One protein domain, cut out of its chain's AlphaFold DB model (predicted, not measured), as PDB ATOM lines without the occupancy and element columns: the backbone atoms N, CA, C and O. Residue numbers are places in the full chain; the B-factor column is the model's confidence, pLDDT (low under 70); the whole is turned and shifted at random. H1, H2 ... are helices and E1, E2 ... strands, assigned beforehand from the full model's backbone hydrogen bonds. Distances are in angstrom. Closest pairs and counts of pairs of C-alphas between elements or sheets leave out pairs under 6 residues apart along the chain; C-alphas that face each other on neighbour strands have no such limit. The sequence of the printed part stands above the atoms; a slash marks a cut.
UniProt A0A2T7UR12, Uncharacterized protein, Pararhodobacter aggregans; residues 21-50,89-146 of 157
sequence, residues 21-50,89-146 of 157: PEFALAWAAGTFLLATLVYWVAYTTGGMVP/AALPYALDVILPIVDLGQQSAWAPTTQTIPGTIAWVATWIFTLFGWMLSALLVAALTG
ATOM      1  N   PRO A  21     -11.877  19.915 -36.965       67.19
ATOM      2  CA  PRO A  21     -11.346  21.258 -36.717       67.19
ATOM      3  C   PRO A  21     -12.225  22.366 -37.309       67.19
ATOM      4  O   PRO A  21     -12.257  23.475 -36.780       67.19
ATOM      5  N   GLU A  22     -13.000  22.063 -38.352       76.31
ATOM      6  CA  GLU A  22     -13.961  22.983 -38.950       76.31
ATOM      7  C   GLU A  22     -15.030  23.469 -37.956       76.31
ATOM      8  O   GLU A  22     -15.417  24.637 -37.995       76.31
ATOM      9  N   PHE A  23     -15.465  22.625 -37.014       77.44
ATOM     10  CA  PHE A  23     -16.438  23.033 -36.001       77.44
ATOM     11  C   PHE A  23     -15.801  23.873 -34.904       77.44
ATOM     12  O   PHE A  23     -16.427  24.816 -34.432       77.44
ATOM     13  N   ALA A  24     -14.556  23.581 -34.519       77.56
ATOM     14  CA  ALA A  24     -13.828  24.400 -33.553       77.56
ATOM     15  C   ALA A  24     -13.614  25.825 -34.088       77.56
ATOM     16  O   ALA A  24     -13.844  26.794 -33.365       77.56
ATOM     17  N   LEU A  25     -13.264  25.958 -35.373       83.00
ATOM     18  CA  LEU A  25     -13.167  27.255 -36.048       83.00
ATOM     19  C   LEU A  25     -14.521  27.968 -36.126       83.00
ATOM     20  O   LEU A  25     -14.589  29.166 -35.861       83.00
ATOM     21  N   ALA A  26     -15.603  27.246 -36.431       88.00
ATOM     22  CA  ALA A  26     -16.947  27.821 -36.449       88.00
ATOM     23  C   ALA A  26     -17.383  28.323 -35.060       88.00
ATOM     24  O   ALA A  26     -17.930  29.420 -34.951       88.00
ATOM     25  N   TRP A  27     -17.098  27.569 -33.994       87.12
ATOM     26  CA  TRP A  27     -17.350  27.996 -32.615       87.12
ATOM     27  C   TRP A  27     -16.499  29.200 -32.221       87.12
ATOM     28  O   TRP A  27     -17.027  30.139 -31.634       87.12
ATOM     29  N   ALA A  28     -15.214  29.217 -32.579       90.00
ATOM     30  CA  ALA A  28     -14.339  30.358 -32.326       90.00
ATOM     31  C   ALA A  28     -14.846  31.625 -33.031       90.00
ATOM     32  O   ALA A  28     -14.987  32.669 -32.396       90.00
ATOM     33  N   ALA A  29     -15.195  31.518 -34.317       92.88
ATOM     34  CA  ALA A  29     -15.762  32.621 -35.086       92.88
ATOM     35  C   ALA A  29     -17.110  33.085 -34.508       92.88
ATOM     36  O   ALA A  29     -17.328  34.282 -34.345       92.88
ATOM     37  N   GLY A  30     -17.994  32.152 -34.145       95.19
ATOM     38  CA  GLY A  30     -19.285  32.458 -33.528       95.19
ATOM     39  C   GLY A  30     -19.139  33.189 -32.193       95.19
ATOM     40  O   GLY A  30     -19.790  34.211 -31.980       95.19
ATOM     41  N   THR A  31     -18.243  32.724 -31.321       94.44
ATOM     42  CA  THR A  31     -17.950  33.387 -30.045       94.44
ATOM     43  C   THR A  31     -17.339  34.766 -30.258       94.44
ATOM     44  O   THR A  31     -17.754  35.714 -29.598       94.44
ATOM     45  N   PHE A  32     -16.406  34.908 -31.200       96.69
ATOM     46  CA  PHE A  32     -15.805  36.198 -31.531       96.69
ATOM     47  C   PHE A  32     -16.844  37.218 -32.016       96.69
ATOM     48  O   PHE A  32     -16.878  38.352 -31.530       96.69
ATOM     49  N   LEU A  33     -17.731  36.815 -32.929       98.31
ATOM     50  CA  LEU A  33     -18.805  37.674 -33.433       98.31
ATOM     51  C   LEU A  33     -19.808  38.036 -32.333       98.31
ATOM     52  O   LEU A  33     -20.214  39.194 -32.231       98.31
ATOM     53  N   LEU A  34     -20.177  37.075 -31.483       98.44
ATOM     54  CA  LEU A  34     -21.077  37.317 -30.358       98.44
ATOM     55  C   LEU A  34     -20.458  38.281 -29.338       98.44
ATOM     56  O   LEU A  34     -21.122  39.225 -28.918       98.44
ATOM     57  N   ALA A  35     -19.194  38.082 -28.968       98.38
ATOM     58  CA  ALA A  35     -18.476  38.974 -28.064       98.38
ATOM     59  C   ALA A  35     -18.375  40.388 -28.645       98.38
ATOM     60  O   ALA A  35     -18.717  41.357 -27.970       98.38
ATOM     61  N   THR A  36     -18.005  40.503 -29.924       98.75
ATOM     62  CA  THR A  36     -17.972  41.785 -30.642       98.75
ATOM     63  C   THR A  36     -19.323  42.493 -30.561       98.75
ATOM     64  O   THR A  36     -19.372  43.679 -30.243       98.75
ATOM     65  N   LEU A  37     -20.426  41.777 -30.800       98.81
ATOM     66  CA  LEU A  37     -21.771  42.344 -30.704       98.81
ATOM     67  C   LEU A  37     -22.088  42.821 -29.282       98.81
ATOM     68  O   LEU A  37     -22.573  43.938 -29.117       98.81
ATOM     69  N   VAL A  38     -21.796  42.011 -28.261       98.75
ATOM     70  CA  VAL A  38     -22.034  42.365 -26.851       98.75
ATOM     71  C   VAL A  38     -21.298  43.651 -26.478       98.75
ATOM     72  O   VAL A  38     -21.910  44.567 -25.930       98.75
ATOM     73  N   TYR A  39     -20.010  43.754 -26.808       98.75
ATOM     74  CA  TYR A  39     -19.206  44.927 -26.465       98.75
ATOM     75  C   TYR A  39     -19.541  46.152 -27.315       98.75
ATOM     76  O   TYR A  39     -19.519  47.269 -26.801       98.75
ATOM     77  N   TRP A  40     -19.919  45.962 -28.581       98.69
ATOM     78  CA  TRP A  40     -20.441  47.046 -29.411       98.69
ATOM     79  C   TRP A  40     -21.726  47.627 -28.817       98.69
ATOM     80  O   TRP A  40     -21.797  48.838 -28.618       98.69
ATOM     81  N   VAL A  41     -22.700  46.777 -28.462       98.56
ATOM     82  CA  VAL A  41     -23.943  47.216 -27.807       98.56
ATOM     83  C   VAL A  41     -23.632  47.912 -26.489       98.56
ATOM     84  O   VAL A  41     -24.172  48.985 -26.229       98.56
ATOM     85  N   ALA A  42     -22.755  47.344 -25.657       98.50
ATOM     86  CA  ALA A  42     -22.391  47.955 -24.386       98.50
ATOM     87  C   ALA A  42     -21.802  49.354 -24.588       98.50
ATOM     88  O   ALA A  42     -22.246  50.292 -23.938       98.50
ATOM     89  N   TYR A  43     -20.870  49.537 -25.521       98.38
ATOM     90  CA  TYR A  43     -20.270  50.847 -25.764       98.38
ATOM     91  C   TYR A  43     -21.276  51.876 -26.283       98.38
ATOM     92  O   TYR A  43     -21.406  52.954 -25.704       98.38
ATOM     93  N   THR A  44     -22.038  51.541 -27.329       97.19
ATOM     94  CA  THR A  44     -22.976  52.490 -27.956       97.19
ATOM     95  C   THR A  44     -24.150  52.864 -27.055       97.19
ATOM     96  O   THR A  44     -24.812  53.869 -27.303       97.19
ATOM     97  N   THR A  45     -24.392  52.095 -25.991       96.75
ATOM     98  CA  THR A  45     -25.443  52.350 -24.996       96.75
ATOM     99  C   THR A  45     -24.910  52.851 -23.648       96.75
ATOM    100  O   THR A  45     -25.674  52.936 -22.689       96.75
ATOM    101  N   GLY A  46     -23.621  53.204 -23.552       96.75
ATOM    102  CA  GLY A  46     -23.032  53.795 -22.341       96.75
ATOM    103  C   GLY A  46     -22.601  52.801 -21.256       96.75
ATOM    104  O   GLY A  46     -22.254  53.192 -20.147       96.75
ATOM    105  N   GLY A  47     -22.600  51.506 -21.561       98.06
ATOM    106  CA  GLY A  47     -22.131  50.424 -20.698       98.06
ATOM    107  C   GLY A  47     -20.614  50.241 -20.635       98.06
ATOM    108  O   GLY A  47     -20.168  49.355 -19.910       98.06
ATOM    109  N   MET A  48     -19.831  51.059 -21.339       98.50
ATOM    110  CA  MET A  48     -18.365  51.049 -21.292       98.50
ATOM    111  C   MET A  48     -17.839  52.398 -20.803       98.50
ATOM    112  O   MET A  48     -18.340  53.449 -21.203       98.50
ATOM    113  N   VAL A  49     -16.818  52.366 -19.951       98.38
ATOM    114  CA  VAL A  49     -16.168  53.547 -19.368       98.38
ATOM    115  C   VAL A  49     -14.641  53.428 -19.458       98.38
ATOM    116  O   VAL A  49     -14.133  52.309 -19.580       98.38
ATOM    117  N   PRO A  50     -13.893  54.544 -19.390       98.31
ATOM    118  CA  PRO A  50     -12.438  54.504 -19.311       98.31
ATOM    119  C   PRO A  50     -11.971  53.711 -18.088       98.31
ATOM    120  O   PRO A  50     -12.380  53.985 -16.958       98.31
ATOM    121  N   ALA A  89     -12.901  50.154 -29.750       98.31
ATOM    122  CA  ALA A  89     -13.253  49.326 -30.888       98.31
ATOM    123  C   ALA A  89     -13.640  47.913 -30.424       98.31
ATOM    124  O   ALA A  89     -12.847  47.172 -29.849       98.31
ATOM    125  N   ALA A  90     -14.878  47.505 -30.722       98.50
ATOM    126  CA  ALA A  90     -15.444  46.255 -30.207       98.50
ATOM    127  C   ALA A  90     -14.734  44.988 -30.716       98.50
ATOM    128  O   ALA A  90     -14.632  44.013 -29.978       98.50
ATOM    129  N   LEU A  91     -14.242  44.999 -31.964       98.19
ATOM    130  CA  LEU A  91     -13.505  43.874 -32.553       98.19
ATOM    131  C   LEU A  91     -12.191  43.592 -31.798       98.19
ATOM    132  O   LEU A  91     -12.043  42.481 -31.293       98.19
ATOM    133  N   PRO A  92     -11.246  44.549 -31.673       97.94
ATOM    134  CA  PRO A  92     -10.032  44.318 -30.897       97.94
ATOM    135  C   PRO A  92     -10.320  44.116 -29.404       97.94
ATOM    136  O   PRO A  92      -9.674  43.276 -28.792       97.94
ATOM    137  N   TYR A  93     -11.348  44.757 -28.831       98.50
ATOM    138  CA  TYR A  93     -11.759  44.470 -27.451       98.50
ATOM    139  C   TYR A  93     -12.174  43.000 -27.266       98.50
ATOM    140  O   TYR A  93     -11.762  42.345 -26.313       98.50
ATOM    141  N   ALA A  94     -12.969  42.447 -28.189       98.12
ATOM    142  CA  ALA A  94     -13.349  41.038 -28.147       98.12
ATOM    143  C   ALA A  94     -12.139  40.101 -28.313       98.12
ATOM    144  O   ALA A  94     -12.118  39.035 -27.699       98.12
ATOM    145  N   LEU A  95     -11.139  40.486 -29.115       96.88
ATOM    146  CA  LEU A  95      -9.889  39.729 -29.240       96.88
ATOM    147  C   LEU A  95      -9.088  39.733 -27.936       96.88
ATOM    148  O   LEU A  95      -8.706  38.648 -27.514       96.88
ATOM    149  N   ASP A  96      -8.908  40.887 -27.286       96.56
ATOM    150  CA  ASP A  96      -8.231  40.981 -25.981       96.56
ATOM    151  C   ASP A  96      -8.882  40.050 -24.947       96.56
ATOM    152  O   ASP A  96      -8.209  39.297 -24.248       96.56
ATOM    153  N   VAL A  97     -10.220  40.027 -24.908       97.12
ATOM    154  CA  VAL A  97     -10.987  39.198 -23.964       97.12
ATOM    155  C   VAL A  97     -10.796  37.699 -24.213       97.12
ATOM    156  O   VAL A  97     -10.709  36.922 -23.256       97.12
ATOM    157  N   ILE A  98     -10.821  37.272 -25.479       95.62
ATOM    158  CA  ILE A  98     -10.852  35.854 -25.871       95.62
ATOM    159  C   ILE A  98      -9.435  35.269 -25.980       95.62
ATOM    160  O   ILE A  98      -9.238  34.088 -25.685       95.62
ATOM    161  N   LEU A  99      -8.452  36.055 -26.422       93.00
ATOM    162  CA  LEU A  99      -7.097  35.592 -26.717       93.00
ATOM    163  C   LEU A  99      -6.114  36.033 -25.620       93.00
ATOM    164  O   LEU A  99      -5.609  37.149 -25.671       93.00
ATOM    165  N   PRO A 100      -5.723  35.147 -24.686       82.75
ATOM    166  CA  PRO A 100      -4.925  35.535 -23.516       82.75
ATOM    167  C   PRO A 100      -3.493  36.003 -23.811       82.75
ATOM    168  O   PRO A 100      -2.801  36.448 -22.903       82.75
ATOM    169  N   ILE A 101      -3.009  35.821 -25.040       85.12
ATOM    170  CA  ILE A 101      -1.614  36.092 -25.424       85.12
ATOM    171  C   ILE A 101      -1.482  37.473 -26.087       85.12
ATOM    172  O   ILE A 101      -0.372  37.982 -26.229       85.12
ATOM    173  N   VAL A 102      -2.593  38.077 -26.510       87.38
ATOM    174  CA  VAL A 102      -2.596  39.334 -27.261       87.38
ATOM    175  C   VAL A 102      -3.064  40.461 -26.347       87.38
ATOM    176  O   VAL A 102      -4.063  40.312 -25.654       87.38
ATOM    177  N   ASP A 103      -2.344  41.581 -26.371       92.81
ATOM    178  CA  ASP A 103      -2.771  42.841 -25.762       92.81
ATOM    179  C   ASP A 103      -2.844  43.907 -26.862       92.81
ATOM    180  O   ASP A 103      -1.820  44.372 -27.368       92.81
ATOM    181  N   LEU A 104      -4.063  44.239 -27.289       96.19
ATOM    182  CA  LEU A 104      -4.367  45.303 -28.246       96.19
ATOM    183  C   LEU A 104      -4.673  46.633 -27.539       96.19
ATOM    184  O   LEU A 104      -5.047  47.600 -28.203       96.19
ATOM    185  N   GLY A 105      -4.538  46.692 -26.211       96.69
ATOM    186  CA  GLY A 105      -4.762  47.886 -25.404       96.69
ATOM    187  C   GLY A 105      -6.231  48.214 -25.119       96.69
ATOM    188  O   GLY A 105      -6.521  49.182 -24.418       96.69
ATOM    189  N   GLN A 106      -7.191  47.433 -25.622       97.94
ATOM    190  CA  GLN A 106      -8.611  47.756 -25.490       97.94
ATOM    191  C   GLN A 106      -9.142  47.412 -24.097       97.94
ATOM    192  O   GLN A 106      -9.801  48.249 -23.485       97.94
ATOM    193  N   GLN A 107      -8.823  46.231 -23.553       96.50
ATOM    194  CA  GLN A 107      -9.211  45.878 -22.174       96.50
ATOM    195  C   GLN A 107      -8.462  46.685 -21.104       96.50
ATOM    196  O   GLN A 107      -8.972  46.885 -19.997       96.50
ATOM    197  N   SER A 108      -7.251  47.159 -21.406       96.69
ATOM    198  CA  SER A 108      -6.506  48.025 -20.489       96.69
ATOM    199  C   SER A 108      -7.057  49.452 -20.488       96.69
ATOM    200  O   SER A 108      -7.080  50.084 -19.437       96.69
ATOM    201  N   ALA A 109      -7.570  49.938 -21.622       98.19
ATOM    202  CA  ALA A 109      -8.144  51.274 -21.730       98.19
ATOM    203  C   ALA A 109      -9.637  51.360 -21.382       98.19
ATOM    204  O   ALA A 109     -10.094  52.408 -20.921       98.19
ATOM    205  N   TRP A 110     -10.414  50.299 -21.585       98.62
ATOM    206  CA  TRP A 110     -11.871  50.318 -21.450       98.62
ATOM    207  C   TRP A 110     -12.360  49.209 -20.527       98.62
ATOM    208  O   TRP A 110     -11.851  48.095 -20.548       98.62
ATOM    209  N   ALA A 111     -13.383  49.506 -19.727       98.31
ATOM    210  CA  ALA A 111     -14.013  48.534 -18.845       98.31
ATOM    211  C   ALA A 111     -15.542  48.646 -18.899       98.31
ATOM    212  O   ALA A 111     -16.082  49.753 -19.011       98.31
ATOM    213  N   PRO A 112     -16.269  47.521 -18.793       98.44
ATOM    214  CA  PRO A 112     -17.711  47.552 -18.634       98.44
ATOM    215  C   PRO A 112     -18.088  48.099 -17.253       98.44
ATOM    216  O   PRO A 112     -17.496  47.726 -16.239       98.44
ATOM    217  N   THR A 113     -19.104  48.961 -17.202       96.69
ATOM    218  CA  THR A 113     -19.665  49.477 -15.944       96.69
ATOM    219  C   THR A 113     -20.887  48.675 -15.510       96.69
ATOM    220  O   THR A 113     -21.705  48.271 -16.331       96.69
ATOM    221  N   THR A 114     -21.076  48.487 -14.208       96.62
ATOM    222  CA  THR A 114     -22.273  47.833 -13.648       96.62
ATOM    223  C   THR A 114     -23.422  48.805 -13.370       96.62
ATOM    224  O   THR A 114     -24.453  48.410 -12.837       96.62
ATOM    225  N   GLN A 115     -23.278  50.080 -13.751       95.44
ATOM    226  CA  GLN A 115     -24.324  51.097 -13.576       95.44
ATOM    227  C   GLN A 115     -25.441  51.014 -14.627       95.44
ATOM    228  O   GLN A 115     -26.506  51.600 -14.449       95.44
ATOM    229  N   THR A 116     -25.220  50.285 -15.724       94.88
ATOM    230  CA  THR A 116     -26.225  50.064 -16.771       94.88
ATOM    231  C   THR A 116     -26.450  48.571 -16.995       94.88
ATOM    232  O   THR A 116     -25.577  47.740 -16.726       94.88
ATOM    233  N   ILE A 117     -27.630  48.208 -17.509       96.31
ATOM    234  CA  ILE A 117     -27.941  46.811 -17.850       96.31
ATOM    235  C   ILE A 117     -26.981  46.283 -18.934       96.31
ATOM    236  O   ILE A 117     -26.396  45.220 -18.714       96.31
ATOM    237  N   PRO A 118     -26.737  46.994 -20.060       96.69
ATOM    238  CA  PRO A 118     -25.795  46.528 -21.080       96.69
ATOM    239  C   PRO A 118     -24.367  46.375 -20.552       96.69
ATOM    240  O   PRO A 118     -23.705  45.387 -20.862       96.69
ATOM    241  N   GLY A 119     -23.908  47.307 -19.711       97.94
ATOM    242  CA  GLY A 119     -22.589  47.220 -19.093       97.94
ATOM    243  C   GLY A 119     -22.477  46.043 -18.118       97.94
ATOM    244  O   GLY A 119     -21.499  45.305 -18.160       97.94
ATOM    245  N   THR A 120     -23.517  45.766 -17.325       98.31
ATOM    246  CA  THR A 120     -23.555  44.584 -16.444       98.31
ATOM    247  C   THR A 120     -23.501  43.281 -17.242       98.31
ATOM    248  O   THR A 120     -22.760  42.365 -16.885       98.31
ATOM    249  N   ILE A 121     -24.243  43.201 -18.353       98.44
ATOM    250  CA  ILE A 121     -24.190  42.051 -19.263       98.44
ATOM    251  C   ILE A 121     -22.774  41.885 -19.820       98.44
ATOM    252  O   ILE A 121     -22.237  40.782 -19.766       98.44
ATOM    253  N   ALA A 122     -22.142  42.961 -20.297       98.50
ATOM    254  CA  ALA A 122     -20.770  42.923 -20.803       98.50
ATOM    255  C   ALA A 122     -19.745  42.546 -19.719       98.50
ATOM    256  O   ALA A 122     -18.800  41.801 -19.991       98.50
ATOM    257  N   TRP A 123     -19.944  42.995 -18.479       98.50
ATOM    258  CA  TRP A 123     -19.107  42.629 -17.337       98.50
ATOM    259  C   TRP A 123     -19.158  41.123 -17.063       98.50
ATOM    260  O   TRP A 123     -18.112  40.480 -17.004       98.50
ATOM    261  N   VAL A 124     -20.355  40.525 -16.996       98.62
ATOM    262  CA  VAL A 124     -20.502  39.064 -16.848       98.62
ATOM    263  C   VAL A 124     -19.953  38.328 -18.072       98.62
ATOM    264  O   VAL A 124     -19.223  37.346 -17.932       98.62
ATOM    265  N   ALA A 125     -20.276  38.810 -19.273       98.25
ATOM    266  CA  ALA A 125     -19.849  38.202 -20.526       98.25
ATOM    267  C   ALA A 125     -18.322  38.143 -20.651       98.25
ATOM    268  O   ALA A 125     -17.809  37.169 -21.190       98.25
ATOM    269  N   THR A 126     -17.601  39.118 -20.086       98.19
ATOM    270  CA  THR A 126     -16.131  39.123 -20.050       98.19
ATOM    271  C   THR A 126     -15.580  37.862 -19.394       98.19
ATOM    272  O   THR A 126     -14.776  37.169 -20.007       98.19
ATOM    273  N   TRP A 127     -16.080  37.479 -18.218       97.38
ATOM    274  CA  TRP A 127     -15.656  36.238 -17.557       97.38
ATOM    275  C   TRP A 127     -15.940  34.999 -18.409       97.38
ATOM    276  O   TRP A 127     -15.090  34.119 -18.540       97.38
ATOM    277  N   ILE A 128     -17.130  34.936 -19.010       97.88
ATOM    278  CA  ILE A 128     -17.559  33.789 -19.816       97.88
ATOM    279  C   ILE A 128     -16.684  33.654 -21.067       97.88
ATOM    280  O   ILE A 128     -16.175  32.568 -21.346       97.88
ATOM    281  N   PHE A 129     -16.488  34.745 -21.809       97.69
ATOM    282  CA  PHE A 129     -15.695  34.745 -23.034       97.69
ATOM    283  C   PHE A 129     -14.212  34.512 -22.771       97.69
ATOM    284  O   PHE A 129     -13.600  33.770 -23.534       97.69
ATOM    285  N   THR A 130     -13.650  35.044 -21.682       96.75
ATOM    286  CA  THR A 130     -12.264  34.755 -21.292       96.75
ATOM    287  C   THR A 130     -12.065  33.271 -20.997       96.75
ATOM    288  O   THR A 130     -11.176  32.645 -21.573       96.75
ATOM    289  N   LEU A 131     -12.929  32.657 -20.181       95.50
ATOM    290  CA  LEU A 131     -12.830  31.223 -19.880       95.50
ATOM    291  C   LEU A 131     -13.004  30.355 -21.135       95.50
ATOM    292  O   LEU A 131     -12.267  29.389 -21.339       95.50
ATOM    293  N   PHE A 132     -13.958  30.708 -22.000       93.06
ATOM    294  CA  PHE A 132     -14.173  29.994 -23.256       93.06
ATOM    295  C   PHE A 132     -12.991  30.158 -24.219       93.06
ATOM    296  O   PHE A 132     -12.566  29.192 -24.852       93.06
ATOM    297  N   GLY A 133     -12.419  31.358 -24.297       91.56
ATOM    298  CA  GLY A 133     -11.237  31.661 -25.094       91.56
ATOM    299  C   GLY A 133     -10.002  30.881 -24.647       91.56
ATOM    300  O   GLY A 133      -9.276  30.334 -25.481       91.56
ATOM    301  N   TRP A 134      -9.814  30.712 -23.337       92.75
ATOM    302  CA  TRP A 134      -8.758  29.853 -22.790       92.75
ATOM    303  C   TRP A 134      -8.951  28.389 -23.186       92.75
ATOM    304  O   TRP A 134      -7.997  27.734 -23.606       92.75
ATOM    305  N   MET A 135     -10.186  27.880 -23.118       89.75
ATOM    306  CA  MET A 135     -10.509  26.522 -23.563       89.75
ATOM    307  C   MET A 135     -10.216  26.330 -25.059       89.75
ATOM    308  O   MET A 135      -9.556  25.360 -25.428       89.75
ATOM    309  N   LEU A 136     -10.653  27.258 -25.919       85.88
ATOM    310  CA  LEU A 136     -10.371  27.211 -27.359       85.88
ATOM    311  C   LEU A 136      -8.868  27.266 -27.655       85.88
ATOM    312  O   LEU A 136      -8.382  26.510 -28.496       85.88
ATOM    313  N   SER A 137      -8.129  28.114 -26.937       86.00
ATOM    314  CA  SER A 137      -6.674  28.229 -27.071       86.00
ATOM    315  C   SER A 137      -5.979  26.914 -26.711       86.00
ATOM    316  O   SER A 137      -5.124  26.438 -27.456       86.00
ATOM    317  N   ALA A 138      -6.388  26.267 -25.615       87.69
ATOM    318  CA  ALA A 138      -5.851  24.970 -25.212       87.69
ATOM    319  C   ALA A 138      -6.163  23.862 -26.234       87.69
ATOM    320  O   ALA A 138      -5.284  23.066 -26.568       87.69
ATOM    321  N   LEU A 139      -7.387  23.829 -26.773       84.62
ATOM    322  CA  LEU A 139      -7.779  22.878 -27.820       84.62
ATOM    323  C   LEU A 139      -6.972  23.078 -29.105       84.62
ATOM    324  O   LEU A 139      -6.542  22.098 -29.712       84.62
ATOM    325  N   LEU A 140      -6.732  24.329 -29.501       81.00
ATOM    326  CA  LEU A 140      -5.902  24.654 -30.656       81.00
ATOM    327  C   LEU A 140      -4.468  24.147 -30.464       81.00
ATOM    328  O   LEU A 140      -3.937  23.471 -31.343       81.00
ATOM    329  N   VAL A 141      -3.859  24.400 -29.303       85.31
ATOM    330  CA  VAL A 141      -2.518  23.886 -28.976       85.31
ATOM    331  C   VAL A 141      -2.497  22.353 -28.990       85.31
ATOM    332  O   VAL A 141      -1.592  21.758 -29.578       85.31
ATOM    333  N   ALA A 142      -3.500  21.692 -28.409       83.94
ATOM    334  CA  ALA A 142      -3.597  20.229 -28.403       83.94
ATOM    335  C   ALA A 142      -3.727  19.638 -29.819       83.94
ATOM    336  O   ALA A 142      -3.131  18.602 -30.119       83.94
ATOM    337  N   ALA A 143      -4.469  20.311 -30.703       77.94
ATOM    338  CA  ALA A 143      -4.599  19.924 -32.103       77.94
ATOM    339  C   ALA A 143      -3.278  20.091 -32.872       77.94
ATOM    340  O   ALA A 143      -2.875  19.180 -33.594       77.94
ATOM    341  N   LEU A 144      -2.578  21.217 -32.685       81.94
ATOM    342  CA  LEU A 144      -1.307  21.510 -33.362       81.94
ATOM    343  C   LEU A 144      -0.154  20.611 -32.895       81.94
ATOM    344  O   LEU A 144       0.725  20.275 -33.681       81.94
ATOM    345  N   THR A 145      -0.162  20.207 -31.624       83.69
ATOM    346  CA  THR A 145       0.869  19.335 -31.032       83.69
ATOM    347  C   THR A 145       0.642  17.846 -31.295       83.69
ATOM    348  O   THR A 145       1.471  17.025 -30.912       83.69
ATOM    349  N   GLY A 146      -0.464  17.470 -31.945       70.81
ATOM    350  CA  GLY A 146      -0.748  16.077 -32.299       70.81
ATOM    351  C   GLY A 146      -1.129  15.175 -31.117       70.81
ATOM    352  O   GLY A 146      -1.311  13.976 -31.317       70.81
TER     353      GLY A 146
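This is residues 21 to 50 and 89 to 146 of the 157 residues of an uncharacterized protein of Pararhodobacter aggregans (UniProt A0A2T7UR12). Two long helices, H1 and H4, lie side by side and run opposite ways, making the length of a rod; near the end of H1 and the beginning of H4 sits a small sheet of two short strands, E1 and E2. The short helix H2 packs slantwise on both long helices, and the tiny helix H3 packs on H2 and runs straight into E2. The printed part has 88 residues, mostly helix among its named elements, with four named helices and two named strands in the order H1, E1, H2, H3, E2, H4; the sheet, E1 - E2, is antiparallel. It is compact, with a radius of gyration of the C-alphas of 13.5 A, and spans 46 by 22 by 18 A.

Start at the sheet, where E1, residues 48 to 50, and E2, residues 110 to 112, are antiparallel neighbours at 140 degrees. Look there for N 49 and O 111, and N 111 and O 49, each pair 2.9 A apart and within hydrogen-bond range. Next find H4, residues 117 to 144, whose Gly 119 has its C-alpha 4.9 A from that of Pro 112, the closest pair of H4 and E2. H1, residues 21 to 44, touches H4 at a shallow tilt of 22 degrees, opposite ways; their closest C-alphas, of Ala 42 and Pro 118, are 5.0 A apart. The hub is H2, residues 90 to 98. It touches residues 32 to 40 of H1 at a steep tilt of 55 degrees, opposite ways, closest at C-alphas 40 and 90, 5.1 A. It touches residues 126 to 134 of H4 at a steep tilt of 58 degrees, the same way, closest at C-alphas 98 and 133, 4.3 A. H3, residues 106 to 109, touches H2, closest at C-alphas 93 and 106, 5.0 A, and is apart from H1 and H4. Every O i to N i+4 pair is within hydrogen-bond range in H1 and H2, and 23 of 24 are in H4; H3 is too short for such a pair.

Find C-alpha 21 at (-11.346, 21.258, -36.717); from there H1 runs 34.5 A to C-alpha 44. E1 measures 7.1 A, H2 12.2 A, H3 5.2 A and E2 7.0 A. H4 begins at C-alpha 117, (-27.941, 46.811, -17.850), has a kink of 28 degrees near residue 128, and ends 39.9 A away at C-alpha 144, (-1.307, 21.510, -33.362).

The two C-alphas farthest apart, those of Gln 115 and Gly 146, are 46.2 A apart. Residues 51 to 88 are cut out, and C-alphas 50 and 89 stand 12.7 A apart across the cut. Of the links that are printed whole, H2 to H3 is short and the others are tight. Mean pLDDT of the printed part is 93.3, and residue 21 alone is under 70.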